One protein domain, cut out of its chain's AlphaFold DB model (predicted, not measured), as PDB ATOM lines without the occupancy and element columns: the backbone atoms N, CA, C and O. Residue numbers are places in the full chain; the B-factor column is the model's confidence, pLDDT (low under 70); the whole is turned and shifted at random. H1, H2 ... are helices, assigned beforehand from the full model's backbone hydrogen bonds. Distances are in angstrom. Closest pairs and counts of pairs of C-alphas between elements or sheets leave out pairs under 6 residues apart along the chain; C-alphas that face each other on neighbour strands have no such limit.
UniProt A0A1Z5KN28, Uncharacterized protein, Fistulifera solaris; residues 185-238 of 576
ATOM      1  N   PRO A 185      73.229 182.521 166.891       88.94
ATOM      2  CA  PRO A 185      72.960 183.535 165.875       88.94
ATOM      3  C   PRO A 185      73.813 184.793 166.040       88.94
ATOM      4  O   PRO A 185      74.377 185.260 165.054       88.94
ATOM      5  N   GLU A 186      73.968 185.303 167.266       88.81
ATOM      6  CA  GLU A 186      74.713 186.543 167.506       88.81
ATOM      7  C   GLU A 186      76.209 186.370 167.222       88.81
ATOM      8  O   GLU A 186      76.804 187.187 166.527       88.81
ATOM      9  N   VAL A 187      76.812 185.249 167.635       91.31
ATOM     10  CA  VAL A 187      78.212 184.923 167.299       91.31
ATOM     11  C   VAL A 187      78.428 184.886 165.782       91.31
ATOM     12  O   VAL A 187      79.449 185.362 165.280       91.31
ATOM     13  N   SER A 188      77.469 184.324 165.043       91.81
ATOM     14  CA  SER A 188      77.525 184.264 163.579       91.81
ATOM     15  C   SER A 188      77.349 185.649 162.949       91.81
ATOM     16  O   SER A 188      78.086 186.002 162.036       91.81
ATOM     17  N   ALA A 189      76.444 186.474 163.476       92.94
ATOM     18  CA  ALA A 189      76.257 187.854 163.039       92.94
ATOM     19  C   ALA A 189      77.507 188.724 163.277       92.94
ATOM     20  O   ALA A 189      77.914 189.479 162.394       92.94
ATOM     21  N   LEU A 190      78.170 188.588 164.433       93.56
ATOM     22  CA  LEU A 190      79.423 189.298 164.713       93.56
ATOM     23  C   LEU A 190      80.553 188.877 163.765       93.56
ATOM     24  O   LEU A 190      81.393 189.702 163.410       93.56
ATOM     25  N   ARG A 191      80.571 187.610 163.337       92.75
ATOM     26  CA  ARG A 191      81.522 187.109 162.337       92.75
ATOM     27  C   ARG A 191      81.314 187.771 160.979       92.75
ATOM     28  O   ARG A 191      82.292 188.251 160.410       92.75
ATOM     29  N   ASP A 192      80.073 187.833 160.498       93.31
ATOM     30  CA  ASP A 192      79.723 188.545 159.260       93.31
ATOM     31  C   ASP A 192      80.200 190.003 159.333       93.31
ATOM     32  O   ASP A 192      80.919 190.472 158.451       93.31
ATOM     33  N   ALA A 193      79.893 190.700 160.434       94.69
ATOM     34  CA  ALA A 193      80.313 192.085 160.637       94.69
ATOM     35  C   ALA A 193      81.846 192.242 160.627       94.69
ATOM     36  O   ALA A 193      82.376 193.097 159.917       94.69
ATOM     37  N   ILE A 194      82.582 191.414 161.375       95.00
ATOM     38  CA  ILE A 194      84.051 191.482 161.429       95.00
ATOM     39  C   ILE A 194      84.665 191.237 160.050       95.00
ATOM     40  O   ILE A 194      85.574 191.971 159.652       95.00
ATOM     41  N   ASN A 195      84.167 190.248 159.305       93.25
ATOM     42  CA  ASN A 195      84.639 189.959 157.954       93.25
ATOM     43  C   ASN A 195      84.369 191.130 157.005       93.25
ATOM     44  O   ASN A 195      85.286 191.550 156.297       93.25
ATOM     45  N   TYR A 196      83.162 191.699 157.052       93.94
ATOM     46  CA  TYR A 196      82.772 192.842 156.231       93.94
ATOM     47  C   TYR A 196      83.644 194.071 156.492       93.94
ATOM     48  O   TYR A 196      84.328 194.566 155.594       93.94
ATOM     49  N   PHE A 197      83.712 194.538 157.740       93.94
ATOM     50  CA  PHE A 197      84.453 195.757 158.082       93.94
ATOM     51  C   PHE A 197      85.982 195.583 157.999       93.94
ATOM     52  O   PHE A 197      86.710 196.569 157.823       93.94
ATOM     53  N   SER A 198      86.474 194.337 158.049       92.75
ATOM     54  CA  SER A 198      87.869 193.994 157.733       92.75
ATOM     55  C   SER A 198      88.171 193.927 156.230       92.75
ATOM     56  O   SER A 198      89.341 193.800 155.874       92.75
ATOM     57  N   GLY A 199      87.167 193.969 155.346       90.25
ATOM     58  CA  GLY A 199      87.345 193.789 153.899       90.25
ATOM     59  C   GLY A 199      87.660 192.348 153.479       90.25
ATOM     60  O   GLY A 199      88.315 192.140 152.463       90.25
ATOM     61  N   ARG A 200      87.244 191.352 154.274       87.50
ATOM     62  CA  ARG A 200      87.495 189.914 154.042       87.50
ATOM     63  C   ARG A 200      86.283 189.148 153.497       87.50
ATOM     64  O   ARG A 200      86.424 187.974 153.173       87.50
ATOM     65  N   GLY A 201      85.115 189.780 153.415       85.38
ATOM     66  CA  GLY A 201      83.896 189.190 152.861       85.38
ATOM     67  C   GLY A 201      82.767 190.211 152.759       85.38
ATOM     68  O   GLY A 201      82.874 191.302 153.311       85.38
ATOM     69  N   ASP A 202      81.701 189.860 152.049       83.38
ATOM     70  CA  ASP A 202      80.525 190.700 151.800       83.38
ATOM     71  C   ASP A 202      79.192 190.031 152.188       83.38
ATOM     72  O   ASP A 202      78.138 190.659 152.094       83.38
ATOM     73  N   ASP A 203      79.229 188.786 152.677       87.56
ATOM     74  CA  ASP A 203      78.050 188.087 153.190       87.56
ATOM     75  C   ASP A 203      77.602 188.676 154.537       87.56
ATOM     76  O   ASP A 203      78.333 188.659 155.530       87.56
ATOM     77  N   LEU A 204      76.380 189.208 154.547       89.56
ATOM     78  CA  LEU A 204      75.728 189.827 155.702       89.56
ATOM     79  C   LEU A 204      74.447 189.082 156.106       89.56
ATOM     80  O   LEU A 204      73.597 189.646 156.801       89.56
ATOM     81  N   GLN A 205      74.239 187.845 155.641       90.00
ATOM     82  CA  GLN A 205      72.980 187.128 155.842       90.00
ATOM     83  C   GLN A 205      72.664 186.890 157.326       90.00
ATOM     84  O   GLN A 205      71.510 187.062 157.745       90.00
ATOM     85  N   ARG A 206      73.652 186.496 158.142       91.25
ATOM     86  CA  ARG A 206      73.447 186.266 159.583       91.25
ATOM     87  C   ARG A 206      73.317 187.585 160.316       91.25
ATOM     88  O   ARG A 206      72.405 187.712 161.129       91.25
ATOM     89  N   LEU A 207      74.122 188.583 159.952       90.38
ATOM     90  CA  LEU A 207      73.990 189.934 160.499       90.38
ATOM     91  C   LEU A 207      72.583 190.510 160.278       90.38
ATOM     92  O   LEU A 207      71.957 191.007 161.215       90.38
ATOM     93  N   ARG A 208      72.037 190.359 159.065       88.50
ATOM     94  CA  ARG A 208      70.655 190.733 158.735       88.50
ATOM     95  C   ARG A 208      69.646 189.965 159.583       88.50
ATOM     96  O   ARG A 208      68.720 190.568 160.117       88.50
ATOM     97  N   SER A 209      69.813 188.650 159.700       88.56
ATOM     98  CA  SER A 209      68.875 187.784 160.430       88.56
ATOM     99  C   SER A 209      68.784 188.132 161.922       88.56
ATOM    100  O   SER A 209      67.728 187.956 162.519       88.56
ATOM    101  N   SER A 210      69.858 188.666 162.507       90.19
ATOM    102  CA  SER A 210      69.918 189.092 163.914       90.19
ATOM    103  C   SER A 210      69.541 190.564 164.149       90.19
ATOM    104  O   SER A 210      69.505 191.011 165.294       90.19
ATOM    105  N   SER A 211      69.243 191.338 163.099       88.38
ATOM    106  CA  SER A 211      68.934 192.777 163.210       88.38
ATOM    107  C   SER A 211      67.600 193.099 163.904       88.38
ATOM    108  O   SER A 211      67.406 194.212 164.396       88.38
ATOM    109  N   ASP A 212      66.686 192.131 163.982       83.81
ATOM    110  CA  ASP A 212      65.418 192.296 164.700       83.81
ATOM    111  C   ASP A 212      65.580 192.058 166.217       83.81
ATOM    112  O   ASP A 212      64.776 192.568 166.991       83.81
ATOM    113  N   SER A 213      66.628 191.343 166.655       86.44
ATOM    114  CA  SER A 213      66.831 190.931 168.057       86.44
ATOM    115  C   SER A 213      68.055 191.539 168.748       86.44
ATOM    116  O   SER A 213      68.191 191.398 169.956       86.44
ATOM    117  N   SER A 214      68.966 192.182 168.009       90.81
ATOM    118  CA  SER A 214      70.168 192.821 168.560       90.81
ATOM    119  C   SER A 214      70.340 194.218 167.968       90.81
ATOM    120  O   SER A 214      70.517 194.374 166.755       90.81
ATOM    121  N   LEU A 215      70.308 195.241 168.831       92.88
ATOM    122  CA  LEU A 215      70.504 196.644 168.447       92.88
ATOM    123  C   LEU A 215      71.850 196.842 167.743       92.88
ATOM    124  O   LEU A 215      71.929 197.537 166.730       92.88
ATOM    125  N   LEU A 216      72.901 196.185 168.243       94.62
ATOM    126  CA  LEU A 216      74.222 196.222 167.628       94.62
ATOM    127  C   LEU A 216      74.188 195.625 166.218       94.62
ATOM    128  O   LEU A 216      74.675 196.250 165.279       94.62
ATOM    129  N   CYS A 217      73.577 194.450 166.043       93.38
ATOM    130  CA  CYS A 217      73.467 193.822 164.724       93.38
ATOM    131  C   CYS A 217      72.670 194.693 163.745       93.38
ATOM    132  O   CYS A 217      73.080 194.848 162.594       93.38
ATOM    133  N   ARG A 218      71.573 195.314 164.204       90.75
ATOM    134  CA  ARG A 218      70.790 196.272 163.410       90.75
ATOM    135  C   ARG A 218      71.644 197.437 162.946       90.75
ATOM    136  O   ARG A 218      71.655 197.741 161.755       90.75
ATOM    137  N   TRP A 219      72.356 198.069 163.875       93.62
ATOM    138  CA  TRP A 219      73.228 199.194 163.573       93.62
ATOM    139  C   TRP A 219      74.287 198.808 162.538       93.62
ATOM    140  O   TRP A 219      74.366 199.426 161.480       93.62
ATOM    141  N   LEU A 220      75.039 197.735 162.792       94.44
ATOM    142  CA  LEU A 220      76.116 197.277 161.913       94.44
ATOM    143  C   LEU A 220      75.610 196.917 160.514       94.44
ATOM    144  O   LEU A 220      76.242 197.284 159.527       94.44
ATOM    145  N   PHE A 221      74.455 196.255 160.417       91.12
ATOM    146  CA  PHE A 221      73.828 195.951 159.134       91.12
ATOM    147  C   PHE A 221      73.464 197.223 158.355       91.12
ATOM    148  O   PHE A 221      73.664 197.292 157.141       91.12
ATOM    149  N   ARG A 222      72.963 198.259 159.043       87.50
ATOM    150  CA  ARG A 222      72.649 199.553 158.421       87.50
ATOM    151  C   ARG A 222      73.885 200.300 157.966       87.50
ATOM    152  O   ARG A 222      73.908 200.749 156.826       87.50
ATOM    153  N   VAL A 223      74.921 200.366 158.794       91.44
ATOM    154  CA  VAL A 223      76.191 200.983 158.394       91.44
ATOM    155  C   VAL A 223      76.769 200.262 157.173       91.44
ATOM    156  O   VAL A 223      77.131 200.908 156.195       91.44
ATOM    157  N   ALA A 224      76.778 198.926 157.172       89.12
ATOM    158  CA  ALA A 224      77.284 198.140 156.049       89.12
ATOM    159  C   ALA A 224      76.481 198.345 154.746       89.12
ATOM    160  O   ALA A 224      77.054 198.407 153.661       89.12
ATOM    161  N   THR A 225      75.154 198.474 154.828       81.62
ATOM    162  CA  THR A 225      74.297 198.648 153.641       81.62
ATOM    163  C   THR A 225      74.317 200.078 153.091       81.62
ATOM    164  O   THR A 225      74.361 200.247 151.873       81.62
ATOM    165  N   ASP A 226      74.374 201.103 153.948       77.31
ATOM    166  CA  ASP A 226      74.425 202.513 153.517       77.31
ATOM    167  C   ASP A 226      75.767 202.884 152.859       77.31
ATOM    168  O   ASP A 226      75.808 203.626 151.872       77.31
ATOM    169  N   LEU A 227      76.870 202.275 153.315       59.34
ATOM    170  CA  LEU A 227      78.185 202.398 152.674       59.34
ATOM    171  C   LEU A 227      78.193 201.916 151.208       59.34
ATOM    172  O   LEU A 227      79.036 202.368 150.433       59.34
ATOM    173  N   ASN A 228      77.241 201.066 150.805       58.03
ATOM    174  CA  ASN A 228      77.162 200.484 149.461       58.03
ATOM    175  C   ASN A 228      76.192 201.192 148.488       58.03
ATOM    176  O   ASN A 228      76.100 200.750 147.346       58.03
ATOM    177  N   ARG A 229      75.512 202.284 148.891       55.72
ATOM    178  CA  ARG A 229      74.707 203.250 148.084       55.72
ATOM    179  C   ARG A 229      73.731 202.749 146.992       55.72
ATOM    180  O   ARG A 229      73.073 203.588 146.381       55.72
ATOM    181  N   ASN A 230      73.576 201.451 146.743       48.00
ATOM    182  CA  ASN A 230      72.939 200.954 145.517       48.00
ATOM    183  C   ASN A 230      71.574 200.271 145.696       48.00
ATOM    184  O   ASN A 230      71.042 199.795 144.700       48.00
ATOM    185  N   ASP A 231      70.972 200.243 146.891       49.53
ATOM    186  CA  ASP A 231      69.704 199.515 147.096       49.53
ATOM    187  C   ASP A 231      68.651 200.324 147.880       49.53
ATOM    188  O   ASP A 231      68.293 200.039 149.022       49.53
ATOM    189  N   ILE A 232      68.141 201.379 147.235       50.00
ATOM    190  CA  ILE A 232      67.070 202.256 147.753       50.00
ATOM    191  C   ILE A 232      65.745 201.481 147.929       50.00
ATOM    192  O   ILE A 232      64.993 201.734 148.866       50.00
ATOM    193  N   THR A 233      65.483 200.474 147.090       51.22
ATOM    194  CA  THR A 233      64.269 199.627 147.122       51.22
ATOM    195  C   THR A 233      64.133 198.795 148.404       51.22
ATOM    196  O   THR A 233      63.039 198.346 148.748       51.22
ATOM    197  N   PHE A 234      65.230 198.590 149.136       52.41
ATOM    198  CA  PHE A 234      65.274 197.778 150.349       52.41
ATOM    199  C   PHE A 234      64.853 198.547 151.615       52.41
ATOM    200  O   PHE A 234      64.328 197.950 152.561       52.41
ATOM    201  N   VAL A 235      65.053 199.870 151.632       52.97
ATOM    202  CA  VAL A 235      64.670 200.762 152.742       52.97
ATOM    203  C   VAL A 235      63.147 200.751 152.929       52.97
ATOM    204  O   VAL A 235      62.664 200.537 154.044       52.97
ATOM    205  N   ASP A 236      62.397 200.812 151.828       52.09
ATOM    206  CA  ASP A 236      60.929 200.805 151.832       52.09
ATOM    207  C   ASP A 236      60.327 199.510 152.411       52.09
ATOM    208  O   ASP A 236      59.315 199.544 153.115       52.09
ATOM    209  N   HIS A 237      60.966 198.354 152.188       53.62
ATOM    210  CA  HIS A 237      60.433 197.065 152.649       53.62
ATOM    211  C   HIS A 237      60.608 196.837 154.161       53.62
ATOM    212  O   HIS A 237      59.811 196.127 154.773       53.62
ATOM    213  N   MET A 238      61.618 197.453 154.790       54.62
ATOM    214  CA  MET A 238      61.790 197.411 156.251       54.62
ATOM    215  C   MET A 238      60.978 198.487 156.976       54.62
ATOM    216  O   MET A 238      60.447 198.204 158.048       54.62
TER     217      MET A 238
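Overview. This is residues 185 to 238 of the 576 residues of an uncharacterized protein of Fistulifera solaris (UniProt A0A1Z5KN28). Three helices, H1, H2 and H3, make a small cluster with their centres in a triangle: the two longer ones, H1 and H3, run the same way with a shallow tilt, and the very short H2 packs on both. From the end of H3 an arm sticks out with residues 227 to 233, and it leads to a short last helix, H4, which lies off to one side and touches no helix. The printed part has 54 residues with four named helices, in the order H1, H2, H3, H4, and no named strand; its class is all helix. By its radius of gyration of the C-alphas, 10.6 A, the whole is compact, and the C-alphas span 28 by 25 by 14 A.

Along the chain. Find C-alpha 185 at (72.960, 183.535, 165.875); here H1 begins, and it runs from Pro 185 to Phe 197, 18.5 A from first to last C-alpha. Go on along the printed part to H2, residues 205 to 209, which is 6.2 A long. H3 follows with residues 215 to 226; start at C-alpha 215 at (70.504, 196.644, 168.447), and the helix takes you 16.5 A to C-alpha 226. H4, residues 233 to 238, is 9.7 A long and ends at C-alpha 238 at (61.790, 197.411, 156.251).

Arrangement. Start at H1, the longest helix by residues. It touches H2, and the closest C-alphas, those of Ala 189 and Leu 207, are 4.0 A apart. H1 also touches H3, where the closest C-alphas, those of Ala 193 and Leu 220, are 6.8 A apart. H1 and H3 run the same way at a shallow tilt of 33 degrees, only just short of steep. Look again at Leu 207: its C-alpha and that of Cys 217 are the closest of H2 and H3, 5.8 A apart, and H3 touches H2 with residues 217 to 221 alone. H4 is apart from H1, H2 and H3. In H1, H2 and H3 every O i to N i+4 pair is within hydrogen-bond range; in H4 it is 0 of 2, while 2 of 3 O i to N i+3 pairs are within range.

Size, cuts and confidence. The two C-alphas farthest apart are those of Arg 200 and Asp 236, at 28.8 A. The printed part has no cut. The link from H2 to H3 is tight, and those from H1 to H2 and from H3 to H4 are short. Residues 227 to 233, of which 233 belongs to H4, stand free. The mean pLDDT of the printed part is 81.9; look at the B-factor column from residue 227 to 238, and you find values under 70, low confidence, with a mean of 53 in H4.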